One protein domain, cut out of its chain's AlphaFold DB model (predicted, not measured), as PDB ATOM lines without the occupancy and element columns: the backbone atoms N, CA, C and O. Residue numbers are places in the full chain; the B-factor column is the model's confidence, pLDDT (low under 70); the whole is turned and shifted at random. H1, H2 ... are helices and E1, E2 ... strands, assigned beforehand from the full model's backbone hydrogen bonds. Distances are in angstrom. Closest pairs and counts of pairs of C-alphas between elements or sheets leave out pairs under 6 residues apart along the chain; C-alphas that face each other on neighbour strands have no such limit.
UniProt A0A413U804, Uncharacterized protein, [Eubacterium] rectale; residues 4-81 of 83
ATOM      1  N   ARG A   4      38.949  22.689 -31.539       86.62
ATOM      2  CA  ARG A   4      40.136  23.338 -30.970       86.62
ATOM      3  C   ARG A   4      40.770  24.347 -31.926       86.62
ATOM      4  O   ARG A   4      41.006  25.499 -31.573       86.62
ATOM      5  N   ARG A   5      41.026  23.939 -33.170       89.75
ATOM      6  CA  ARG A   5      41.578  24.846 -34.180       89.75
ATOM      7  C   ARG A   5      40.615  25.977 -34.527       89.75
ATOM      8  O   ARG A   5      41.081  27.091 -34.739       89.75
ATOM      9  N   ILE A   6      39.306  25.721 -34.540       89.69
ATOM     10  CA  ILE A   6      38.302  26.766 -34.784       89.69
ATOM     11  C   ILE A   6      38.263  27.780 -33.629       89.69
ATOM     12  O   ILE A   6      38.185  28.975 -33.893       89.69
ATOM     13  N   ALA A   7      38.416  27.345 -32.377       87.56
ATOM     14  CA  ALA A   7      38.495  28.235 -31.216       87.56
ATOM     15  C   ALA A   7      39.778  29.091 -31.205       87.56
ATOM     16  O   ALA A   7      39.758  30.283 -30.894       87.56
ATOM     17  N   ILE A   8      40.924  28.527 -31.598       89.81
ATOM     18  CA  ILE A   8      42.150  29.321 -31.790       89.81
ATOM     19  C   ILE A   8      41.941  30.341 -32.916       89.81
ATOM     20  O   ILE A   8      42.270  31.521 -32.766       89.81
ATOM     21  N   PHE A   9      41.343  29.904 -34.023       92.19
ATOM     22  CA  PHE A   9      41.043  30.760 -35.162       92.19
ATOM     23  C   PHE A   9      40.076  31.898 -34.795       92.19
ATOM     24  O   PHE A   9      40.329  33.049 -35.150       92.19
ATOM     25  N   SER A  10      39.029  31.634 -34.008       90.75
ATOM     26  CA  SER A  10      38.088  32.661 -33.540       90.75
ATOM     27  C   SER A  10      38.780  33.733 -32.693       90.75
ATOM     28  O   SER A  10      38.482  34.919 -32.841       90.75
ATOM     29  N   ASN A  11      39.752  33.351 -31.860       89.31
ATOM     30  CA  ASN A  11      40.545  34.289 -31.062       89.31
ATOM     31  C   ASN A  11      41.402  35.214 -31.940       89.31
ATOM     32  O   ASN A  11      41.514  36.413 -31.663       89.31
ATOM     33  N   GLU A  12      41.988  34.691 -33.020       91.56
ATOM     34  CA  GLU A  12      42.707  35.510 -34.002       91.56
ATOM     35  C   GLU A  12      41.771  36.494 -34.710       91.56
ATOM     36  O   GLU A  12      42.087  37.684 -34.818       91.56
ATOM     37  N   LEU A  13      40.595  36.026 -35.141       91.88
ATOM     38  CA  LEU A  13      39.587  36.877 -35.772       91.88
ATOM     39  C   LEU A  13      39.095  37.972 -34.817       91.88
ATOM     40  O   LEU A  13      38.980  39.126 -35.231       91.88
ATOM     41  N   ARG A  14      38.890  37.666 -33.531       88.69
ATOM     42  CA  ARG A  14      38.505  38.655 -32.510       88.69
ATOM     43  C   ARG A  14      39.545  39.767 -32.362       88.69
ATOM     44  O   ARG A  14      39.181  40.938 -32.284       88.69
ATOM     45  N   ARG A  15      40.843  39.442 -32.392       89.75
ATOM     46  CA  ARG A  15      41.920  40.456 -32.374       89.75
ATOM     47  C   ARG A  15      41.867  41.375 -33.596       89.75
ATOM     48  O   ARG A  15      42.063  42.585 -33.464       89.75
ATOM     49  N   LEU A  16      41.588  40.819 -34.775       90.75
ATOM     50  CA  LEU A  16      41.441  41.593 -36.012       90.75
ATOM     51  C   LEU A  16      40.189  42.479 -35.990       90.75
ATOM     52  O   LEU A  16      40.274  43.642 -36.388       90.75
ATOM     53  N   LEU A  17      39.065  41.971 -35.473       87.38
ATOM     54  CA  LEU A  17      37.830  42.735 -35.265       87.38
ATOM     55  C   LEU A  17      38.057  43.921 -34.318       87.38
ATOM     56  O   LEU A  17      37.709  45.047 -34.667       87.38
ATOM     57  N   ASN A  18      38.731  43.700 -33.185       88.94
ATOM     58  CA  ASN A  18      39.088  44.763 -32.236       88.94
ATOM     59  C   ASN A  18      40.033  45.811 -32.846       88.94
ATOM     60  O   ASN A  18      40.032  46.967 -32.437       88.94
ATOM     61  N   SER A  19      40.811  45.417 -33.857       93.12
ATOM     62  CA  SER A  19      41.680  46.309 -34.632       93.12
ATOM     63  C   SER A  19      40.971  46.949 -35.836       93.12
ATOM     64  O   SER A  19      41.636  47.536 -36.686       93.12
ATOM     65  N   GLN A  20      39.643  46.809 -35.952       92.19
ATOM     66  CA  GLN A  20      38.807  47.317 -37.051       92.19
ATOM     67  C   GLN A  20      39.177  46.776 -38.451       92.19
ATOM     68  O   GLN A  20      38.834  47.367 -39.475       92.19
ATOM     69  N   ARG A  21      39.836  45.612 -38.538       91.69
ATOM     70  CA  ARG A  21      40.296  44.996 -39.801       91.69
ATOM     71  C   ARG A  21      39.247  44.061 -40.416       91.69
ATOM     72  O   ARG A  21      39.531  42.899 -40.705       91.69
ATOM     73  N   MET A  22      38.033  44.561 -40.644       90.12
ATOM     74  CA  MET A  22      36.887  43.744 -41.088       90.12
ATOM     75  C   MET A  22      37.131  42.995 -42.412       90.12
ATOM     76  O   MET A  22      36.814  41.815 -42.528       90.12
ATOM     77  N   ALA A  23      37.748  43.649 -43.402       91.88
ATOM     78  CA  ALA A  23      38.024  43.027 -44.701       91.88
ATOM     79  C   ALA A  23      38.952  41.802 -44.590       91.88
ATOM     80  O   ALA A  23      38.786  40.816 -45.304       91.88
ATOM     81  N   GLU A  24      39.912  41.840 -43.667       92.56
ATOM     82  CA  GLU A  24      40.811  40.712 -43.434       92.56
ATOM     83  C   GLU A  24      40.122  39.563 -42.710       92.56
ATOM     84  O   GLU A  24      40.376  38.407 -43.037       92.56
ATOM     85  N   VAL A  25      39.225  39.868 -41.770       90.31
ATOM     86  CA  VAL A  25      38.400  38.856 -41.097       90.31
ATOM     87  C   VAL A  25      37.585  38.079 -42.129       90.31
ATOM     88  O   VAL A  25      37.654  36.852 -42.160       90.31
ATOM     89  N   ILE A  26      36.897  38.784 -43.032       90.94
ATOM     90  CA  ILE A  26      36.105  38.169 -44.108       90.94
ATOM     91  C   ILE A  26      36.992  37.300 -45.010       90.94
ATOM     92  O   ILE A  26      36.657  36.148 -45.286       90.94
ATOM     93  N   ASN A  27      38.153  37.815 -45.429       94.06
ATOM     94  CA  ASN A  27      39.082  37.056 -46.267       94.06
ATOM     95  C   ASN A  27      39.576  35.778 -45.581       94.06
ATOM     96  O   ASN A  27      39.602  34.726 -46.217       94.06
ATOM     97  N   ARG A  28      39.930  35.840 -44.294       92.31
ATOM     98  CA  ARG A  28      40.391  34.667 -43.539       92.31
ATOM     99  C   ARG A  28      39.295  33.617 -43.380       92.31
ATOM    100  O   ARG A  28      39.585  32.437 -43.546       92.31
ATOM    101  N   ILE A  29      38.054  34.026 -43.106       91.69
ATOM    102  CA  ILE A  29      36.911  33.100 -43.020       91.69
ATOM    103  C   ILE A  29      36.702  32.391 -44.365       91.69
ATOM    104  O   ILE A  29      36.612  31.165 -44.403       91.69
ATOM    105  N   ASN A  30      36.707  33.138 -45.471       90.31
ATOM    106  CA  ASN A  30      36.540  32.566 -46.809       90.31
ATOM    107  C   ASN A  30      37.688  31.611 -47.181       90.31
ATOM    108  O   ASN A  30      37.455  30.568 -47.786       90.31
ATOM    109  N   GLN A  31      38.926  31.939 -46.799       92.75
ATOM    110  CA  GLN A  31      40.102  31.091 -47.036       92.75
ATOM    111  C   GLN A  31      40.104  29.811 -46.197       92.75
ATOM    112  O   GLN A  31      40.666  28.806 -46.629       92.75
ATOM    113  N   ALA A  32      39.487  29.832 -45.015       90.50
ATOM    114  CA  ALA A  32      39.417  28.670 -44.139       90.50
ATOM    115  C   ALA A  32      38.531  27.545 -44.706       90.50
ATOM    116  O   ALA A  32      38.652  26.411 -44.244       90.50
ATOM    117  N   ASN A  33      37.690  27.844 -45.711       91.88
ATOM    118  CA  ASN A  33      36.823  26.891 -46.414       91.88
ATOM    119  C   ASN A  33      36.078  25.950 -45.449       91.88
ATOM    120  O   ASN A  33      36.102  24.726 -45.590       91.88
ATOM    121  N   LEU A  34      35.488  26.550 -44.414       90.56
ATOM    122  CA  LEU A  34      34.789  25.849 -43.347       90.56
ATOM    123  C   LEU A  34      33.449  25.305 -43.853       90.56
ATOM    124  O   LEU A  34      32.740  25.960 -44.619       90.56
ATOM    125  N   SER A  35      33.087  24.113 -43.395       93.38
ATOM    126  CA  SER A  35      31.737  23.575 -43.552       93.38
ATOM    127  C   SER A  35      30.723  24.389 -42.741       93.38
ATOM    128  O   SER A  35      31.081  25.154 -41.847       93.38
ATOM    129  N   GLN A  36      29.432  24.203 -43.021       90.06
ATOM    130  CA  GLN A  36      28.372  24.937 -42.328       90.06
ATOM    131  C   GLN A  36      28.413  24.746 -40.801       90.06
ATOM    132  O   GLN A  36      28.350  25.726 -40.068       90.06
ATOM    133  N   GLN A  37      28.598  23.511 -40.324       90.12
ATOM    134  CA  GLN A  37      28.690  23.222 -38.886       90.12
ATOM    135  C   GLN A  37      29.900  23.903 -38.230       90.12
ATOM    136  O   GLN A  37      29.848  24.333 -37.082       90.12
ATOM    137  N   GLU A  38      31.007  24.017 -38.961       91.31
ATOM    138  CA  GLU A  38      32.222  24.669 -38.471       91.31
ATOM    139  C   GLU A  38      32.086  26.194 -38.459       91.31
ATOM    140  O   GLU A  38      32.647  26.845 -37.579       91.31
ATOM    141  N   LEU A  39      31.329  26.765 -39.402       90.38
ATOM    142  CA  LEU A  39      30.957  28.179 -39.393       90.38
ATOM    143  C   LEU A  39      30.030  28.509 -38.223       90.38
ATOM    144  O   LEU A  39      30.253  29.509 -37.549       90.38
ATOM    145  N   GLU A  40      29.029  27.670 -37.960       89.50
ATOM    146  CA  GLU A  40      28.131  27.818 -36.806       89.50
ATOM    147  C   GLU A  40      28.935  27.829 -35.499       89.50
ATOM    148  O   GLU A  40      28.842  28.784 -34.727       89.50
ATOM    149  N   PHE A  41      29.829  26.853 -35.320       89.00
ATOM    150  CA  PHE A  41      30.717  26.798 -34.157       89.00
ATOM    151  C   PHE A  41      31.660  28.013 -34.074       89.00
ATOM    152  O   PHE A  41      31.837  28.595 -33.005       89.00
ATOM    153  N   LEU A  42      32.237  28.451 -35.200       89.50
ATOM    154  CA  LEU A  42      33.066  29.659 -35.254       89.50
ATOM    155  C   LEU A  42      32.291  30.898 -34.783       89.50
ATOM    156  O   LEU A  42      32.837  31.718 -34.042       89.50
ATOM    157  N   PHE A  43      31.042  31.055 -35.219       87.75
ATOM    158  CA  PHE A  43      30.213  32.187 -34.818       87.75
ATOM    159  C   PHE A  43      29.845  32.131 -33.338       87.75
ATOM    160  O   PHE A  43      29.905  33.170 -32.681       87.75
ATOM    161  N   GLU A  44      29.566  30.953 -32.783       85.94
ATOM    162  CA  GLU A  44      29.388  30.782 -31.336       85.94
ATOM    163  C   GLU A  44      30.656  31.173 -30.563       85.94
ATOM    164  O   GLU A  44      30.579  31.957 -29.611       85.94
ATOM    165  N   CYS A  45      31.845  30.750 -31.012       85.38
ATOM    166  CA  CYS A  45      33.112  31.181 -30.411       85.38
ATOM    167  C   CYS A  45      33.312  32.705 -30.493       85.38
ATOM    168  O   CYS A  45      33.882  33.310 -29.587       85.38
ATOM    169  N   LEU A  46      32.879  33.344 -31.585       84.25
ATOM    170  CA  LEU A  46      32.974  34.796 -31.763       84.25
ATOM    171  C   LEU A  46      31.935  35.576 -30.948       84.25
ATOM    172  O   LEU A  46      32.194  36.743 -30.645       84.25
ATOM    173  N   HIS A  47      30.810  34.958 -30.588       81.94
ATOM    174  CA  HIS A  47      29.722  35.579 -29.827       81.94
ATOM    175  C   HIS A  47      29.881  35.440 -28.303       81.94
ATOM    176  O   HIS A  47      29.327  36.233 -27.549       81.94
ATOM    177  N   THR A  48      30.644  34.447 -27.849       79.56
ATOM    178  CA  THR A  48      30.869  34.112 -26.429       79.56
ATOM    179  C   THR A  48      32.212  34.646 -25.933       79.56
ATOM    180  O   THR A  48      33.075  34.969 -26.738       79.56
ATOM    181  N   ASP A  49      32.476  34.749 -24.631       70.50
ATOM    182  CA  ASP A  49      33.762  35.301 -24.161       70.50
ATOM    183  C   ASP A  49      34.949  34.342 -24.329       70.50
ATOM    184  O   ASP A  49      36.109  34.753 -24.247       70.50
ATOM    185  N   GLY A  50      34.672  33.089 -24.674       67.12
ATOM    186  CA  GLY A  50      35.667  32.091 -25.023       67.12
ATOM    187  C   GLY A  50      35.049  30.705 -25.143       67.12
ATOM    188  O   GLY A  50      33.874  30.496 -24.849       67.12
ATOM    189  N   TYR A  51      35.863  29.744 -25.557       80.81
ATOM    190  CA  TYR A  51      35.523  28.327 -25.578       80.81
ATOM    191  C   TYR A  51      36.577  27.573 -24.766       80.81
ATOM    192  O   TYR A  51      37.777  27.751 -24.996       80.81
ATOM    193  N   ASP A  52      36.133  26.782 -23.794       77.38
ATOM    194  CA  ASP A  52      36.986  25.935 -22.970       77.38
ATOM    195  C   ASP A  52      37.106  24.546 -23.607       77.38
ATOM    196  O   ASP A  52      36.178  23.737 -23.606       77.38
ATOM    197  N   GLU A  53      38.297  24.266 -24.133       72.81
ATOM    198  CA  GLU A  53      38.639  22.997 -24.778       72.81
ATOM    199  C   GLU A  53      38.622  21.804 -23.810       72.81
ATOM    200  O   GLU A  53      38.485  20.664 -24.253       72.81
ATOM    201  N   THR A  54      38.793  22.035 -22.503       74.94
ATOM    202  CA  THR A  54      38.848  20.959 -21.501       74.94
ATOM    203  C   THR A  54      37.466  20.457 -21.111       74.94
ATOM    204  O   THR A  54      37.302  19.272 -20.817       74.94
ATOM    205  N   THR A  55      36.471  21.342 -21.149       76.69
ATOM    206  CA  THR A  55      35.075  21.043 -20.813       76.69
ATOM    207  C   THR A  55      34.161  20.981 -22.041       76.69
ATOM    208  O   THR A  55      32.984  20.670 -21.888       76.69
ATOM    209  N   ASP A  56      34.694  21.240 -23.246       76.12
ATOM    210  CA  ASP A  56      33.951  21.352 -24.517       76.12
ATOM    211  C   ASP A  56      32.751  22.308 -24.392       76.12
ATOM    212  O   ASP A  56      31.661  22.047 -24.901       76.12
ATOM    213  N   SER A  57      32.942  23.412 -23.665       76.31
ATOM    214  CA  SER A  57      31.865  24.329 -23.296       76.31
ATOM    215  C   SER A  57      32.213  25.780 -23.613       76.31
ATOM    216  O   SER A  57      33.374  26.190 -23.620       76.31
ATOM    217  N   PHE A  58      31.189  26.576 -23.917       76.50
ATOM    218  CA  PHE A  58      31.356  28.003 -24.147       76.50
ATOM    219  C   PHE A  58      31.326  28.771 -22.831       76.50
ATOM    220  O   PHE A  58      30.428  28.586 -22.008       76.50
ATOM    221  N   ILE A  59      32.276  29.688 -22.676       70.88
ATOM    222  CA  ILE A  59      32.286  30.661 -21.592       70.88
ATOM    223  C   ILE A  59      31.252  31.722 -21.960       70.88
ATOM    224  O   ILE A  59      31.519  32.680 -22.693       70.88
ATOM    225  N   LEU A  60      30.027  31.503 -21.497       63.72
ATOM    226  CA  LEU A  60      29.002  32.531 -21.497       63.72
ATOM    227  C   LEU A  60      29.444  33.613 -20.516       63.72
ATOM    228  O   LEU A  60      29.858  33.310 -19.397       63.72
ATOM    229  N   CYS A  61      29.357  34.873 -20.936       50.81
ATOM    230  CA  CYS A  61      29.474  35.983 -20.011       50.81
ATOM    231  C   CYS A  61      28.392  35.763 -18.944       50.81
ATOM    232  O   CYS A  61      27.198  35.824 -19.260       50.81
ATOM    233  N   GLU A  62      28.776  35.495 -17.696       53.69
ATOM    234  CA  GLU A  62      27.913  35.828 -16.569       53.69
ATOM    235  C   GLU A  62      27.817  37.355 -16.569       53.69
ATOM    236  O   GLU A  62      28.493  38.050 -15.816       53.69
ATOM    237  N   SER A  63      27.014  37.905 -17.486       51.16
ATOM    238  CA  SER A  63      26.483  39.241 -17.300       51.16
ATOM    239  C   SER A  63      25.852  39.188 -15.924       51.16
ATOM    240  O   SER A  63      24.978  38.351 -15.698       51.16
ATOM    241  N   ASP A  64      26.376  39.989 -15.002       61.12
ATOM    242  CA  ASP A  64      25.948  40.030 -13.615       61.12
ATOM    243  C   ASP A  64      24.430  40.253 -13.577       61.12
ATOM    244  O   ASP A  64      23.912  41.369 -13.676       61.12
ATOM    245  N   ASN A  65      23.693  39.146 -13.505       65.25
ATOM    246  CA  ASN A  65      22.241  39.144 -13.572       65.25
ATOM    247  C   ASN A  65      21.649  39.653 -12.254       65.25
ATOM    248  O   ASN A  65      20.427  39.693 -12.118       65.25
ATOM    249  N   SER A  66      22.476  40.081 -11.292       71.62
ATOM    250  CA  SER A  66      22.038  40.699 -10.042       71.62
ATOM    251  C   SER A  66      21.141  41.914 -10.274       71.62
ATOM    252  O   SER A  66      20.164  42.086  -9.543       71.62
ATOM    253  N   ALA A  67      21.391  42.719 -11.315       68.62
ATOM    254  CA  ALA A  67      20.540  43.858 -11.660       68.62
ATOM    255  C   ALA A  67      19.143  43.410 -12.127       68.62
ATOM    256  O   ALA A  67      18.131  43.968 -11.696       68.62
ATOM    257  N   PHE A  68      19.078  42.363 -12.954       74.56
ATOM    258  CA  PHE A  68      17.818  41.771 -13.408       74.56
ATOM    259  C   PHE A  68      17.072  41.078 -12.257       74.56
ATOM    260  O   PHE A  68      15.884  41.323 -12.055       74.56
ATOM    261  N   LEU A  69      17.767  40.289 -11.435       78.44
ATOM    262  CA  LEU A  69      17.198  39.622 -10.259       78.44
ATOM    263  C   LEU A  69      16.700  40.626  -9.208       78.44
ATOM    264  O   LEU A  69      15.635  40.433  -8.626       78.44
ATOM    265  N   SER A  70      17.412  41.739  -9.001       78.19
ATOM    266  CA  SER A  70      16.963  42.826  -8.118       78.19
ATOM    267  C   SER A  70      15.685  43.485  -8.632       78.19
ATOM    268  O   SER A  70      14.790  43.797  -7.844       78.19
ATOM    269  N   LEU A  71      15.572  43.670  -9.952       78.06
ATOM    270  CA  LEU A  71      14.367  44.198 -10.586       78.06
ATOM    271  C   LEU A  71      13.174  43.252 -10.389       78.06
ATOM    272  O   LEU A  71      12.109  43.711  -9.975       78.06
ATOM    273  N   VAL A  72      13.360  41.951 -10.636       82.50
ATOM    274  CA  VAL A  72      12.327  40.921 -10.430       82.50
ATOM    275  C   VAL A  72      11.860  40.910  -8.974       82.50
ATOM    276  O   VAL A  72      10.671  41.097  -8.720       82.50
ATOM    277  N   ASN A  73      12.789  40.836  -8.016       83.19
ATOM    278  CA  ASN A  73      12.473  40.854  -6.584       83.19
ATOM    279  C   ASN A  73      11.720  42.130  -6.166       83.19
ATOM    280  O   ASN A  73      10.779  42.083  -5.369       83.19
ATOM    281  N   MET A  74      12.098  43.295  -6.708       83.56
ATOM    282  CA  MET A  74      11.394  44.547  -6.427       83.56
ATOM    283  C   MET A  74       9.950  44.507  -6.944       83.56
ATOM    284  O   MET A  74       9.045  44.971  -6.243       83.56
ATOM    285  N   VAL A  75       9.720  43.978  -8.148       84.12
ATOM    286  CA  VAL A  75       8.380  43.860  -8.741       84.12
ATOM    287  C   VAL A  75       7.526  42.862  -7.960       84.12
ATOM    288  O   VAL A  75       6.415  43.217  -7.567       84.12
ATOM    289  N   GLU A  76       8.051  41.680  -7.639       76.62
ATOM    290  CA  GLU A  76       7.356  40.683  -6.811       76.62
ATOM    291  C   GLU A  76       6.967  41.253  -5.442       76.62
ATOM    292  O   GLU A  76       5.823  41.112  -5.009       76.62
ATOM    293  N   SER A  77       7.865  42.008  -4.795       74.75
ATOM    294  CA  SER A  77       7.567  42.650  -3.506       74.75
ATOM    295  C   SER A  77       6.444  43.691  -3.578       74.75
ATOM    296  O   SER A  77       5.797  43.971  -2.569       74.75
ATOM    297  N   LYS A  78       6.214  44.300  -4.748       75.31
ATOM    298  CA  LYS A  78       5.135  45.276  -4.963       75.31
ATOM    299  C   LYS A  78       3.810  44.599  -5.295       75.31
ATOM    300  O   LYS A  78       2.764  45.140  -4.944       75.31
ATOM    301  N   VAL A  79       3.855  43.444  -5.953       73.19
ATOM    302  CA  VAL A  79       2.669  42.643  -6.279       73.19
ATOM    303  C   VAL A  79       2.152  41.918  -5.032       73.19
ATOM    304  O   VAL A  79       0.961  41.995  -4.752       73.19
ATOM    305  N   ASN A  80       3.042  41.351  -4.211       61.00
ATOM    306  CA  ASN A  80       2.679  40.629  -2.982       61.00
ATOM    307  C   ASN A  80       2.321  41.533  -1.786       61.00
ATOM    308  O   ASN A  80       1.935  41.035  -0.737       61.00
ATOM    309  N   LYS A  81       2.430  42.864  -1.910       58.03
ATOM    310  CA  LYS A  81       1.984  43.833  -0.883       58.03
ATOM    311  C   LYS A  81       0.528  44.294  -1.061       58.03
ATOM    312  O   LYS A  81       0.128  45.281  -0.447       58.03
TER     313      LYS A  81
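This is residues 4 to 81 of the 83 residues of an uncharacterized protein of [Eubacterium] rectale (UniProt A0A413U804). A small head of three helices and a two-strand hairpin bears a long helical arm: H4 sticks out from it, with residues 63 to 81 standing free. In the head, H1 and H2 lie side by side as a helical hairpin, H3 packs on H1 at a steep tilt, and the short hairpin of E1 and E2 packs by the ends of H1 and H3 that come near it. The printed part has 78 residues with four named helices and two named strands, in the order H1, H2, H3, E1, E2, H4, the sheet being E1 - E2, antiparallel; the class is mostly helix. The whole is extended, with a radius of gyration of the C-alphas of 18.5 A and spans of 61 by 30 by 20 A, the arm making the length.

E1, residues 50 to 52, and E2, residues 57 to 59, form a hairpin of antiparallel neighbours at 143 degrees. N 52 and O 57 are within hydrogen-bond range at 2.8 A, as are N 59 and O 50 at 2.8 A. The closest C-alphas of E1 and H1, residues 4 to 18, are those of Tyr 51 and Ala 7, 6.4 A apart. The closest C-alphas of E2 and H3, residues 36 to 47, are those of Phe 58 and Cys 45, 7.2 A apart. H1 and H3 touch, closest at the C-alphas of Ser 10 and Leu 46, 5.8 A apart, and run the same way at a steep tilt of 50 degrees. With its residues 13 to 17 alone, H1 touches H2, residues 22 to 32, closest at the C-alphas of Leu 13 and Val 25, 5.8 A apart. These two form a helical hairpin, running opposite ways at a shallow tilt of 17 degrees. H2 and H3 are apart. H4, residues 66 to 81, touches no helix. Every O i to N i+4 pair is within hydrogen-bond range in H1, H2 and H3, and 11 of 12 are in H4.

E1 and E2 have three residues each. H1 begins at C-alpha 4, (40.136, 23.338, -30.970), and measures 21.5 A. H2 measures 15.6 A and H3 16.5 A. H4, the longest helix by residues, measures 22.3 A from C-alpha 66 at (22.038, 40.699, -10.042) to C-alpha 81 at (1.984, 43.833, -0.883).

The C-alphas farthest apart, those of Gln 31 and Lys 81, are 61.2 A apart. Without the free stretch, the body of 59 residues spans 31 by 25 by 14 A. The printed part has no cut and no long link; E2 to H4 is short, and the others are tight. The mean pLDDT of the printed part is 82.1; it is under 70 at residue 50, residues 60 to 65, residue 67 and residues 80 to 81.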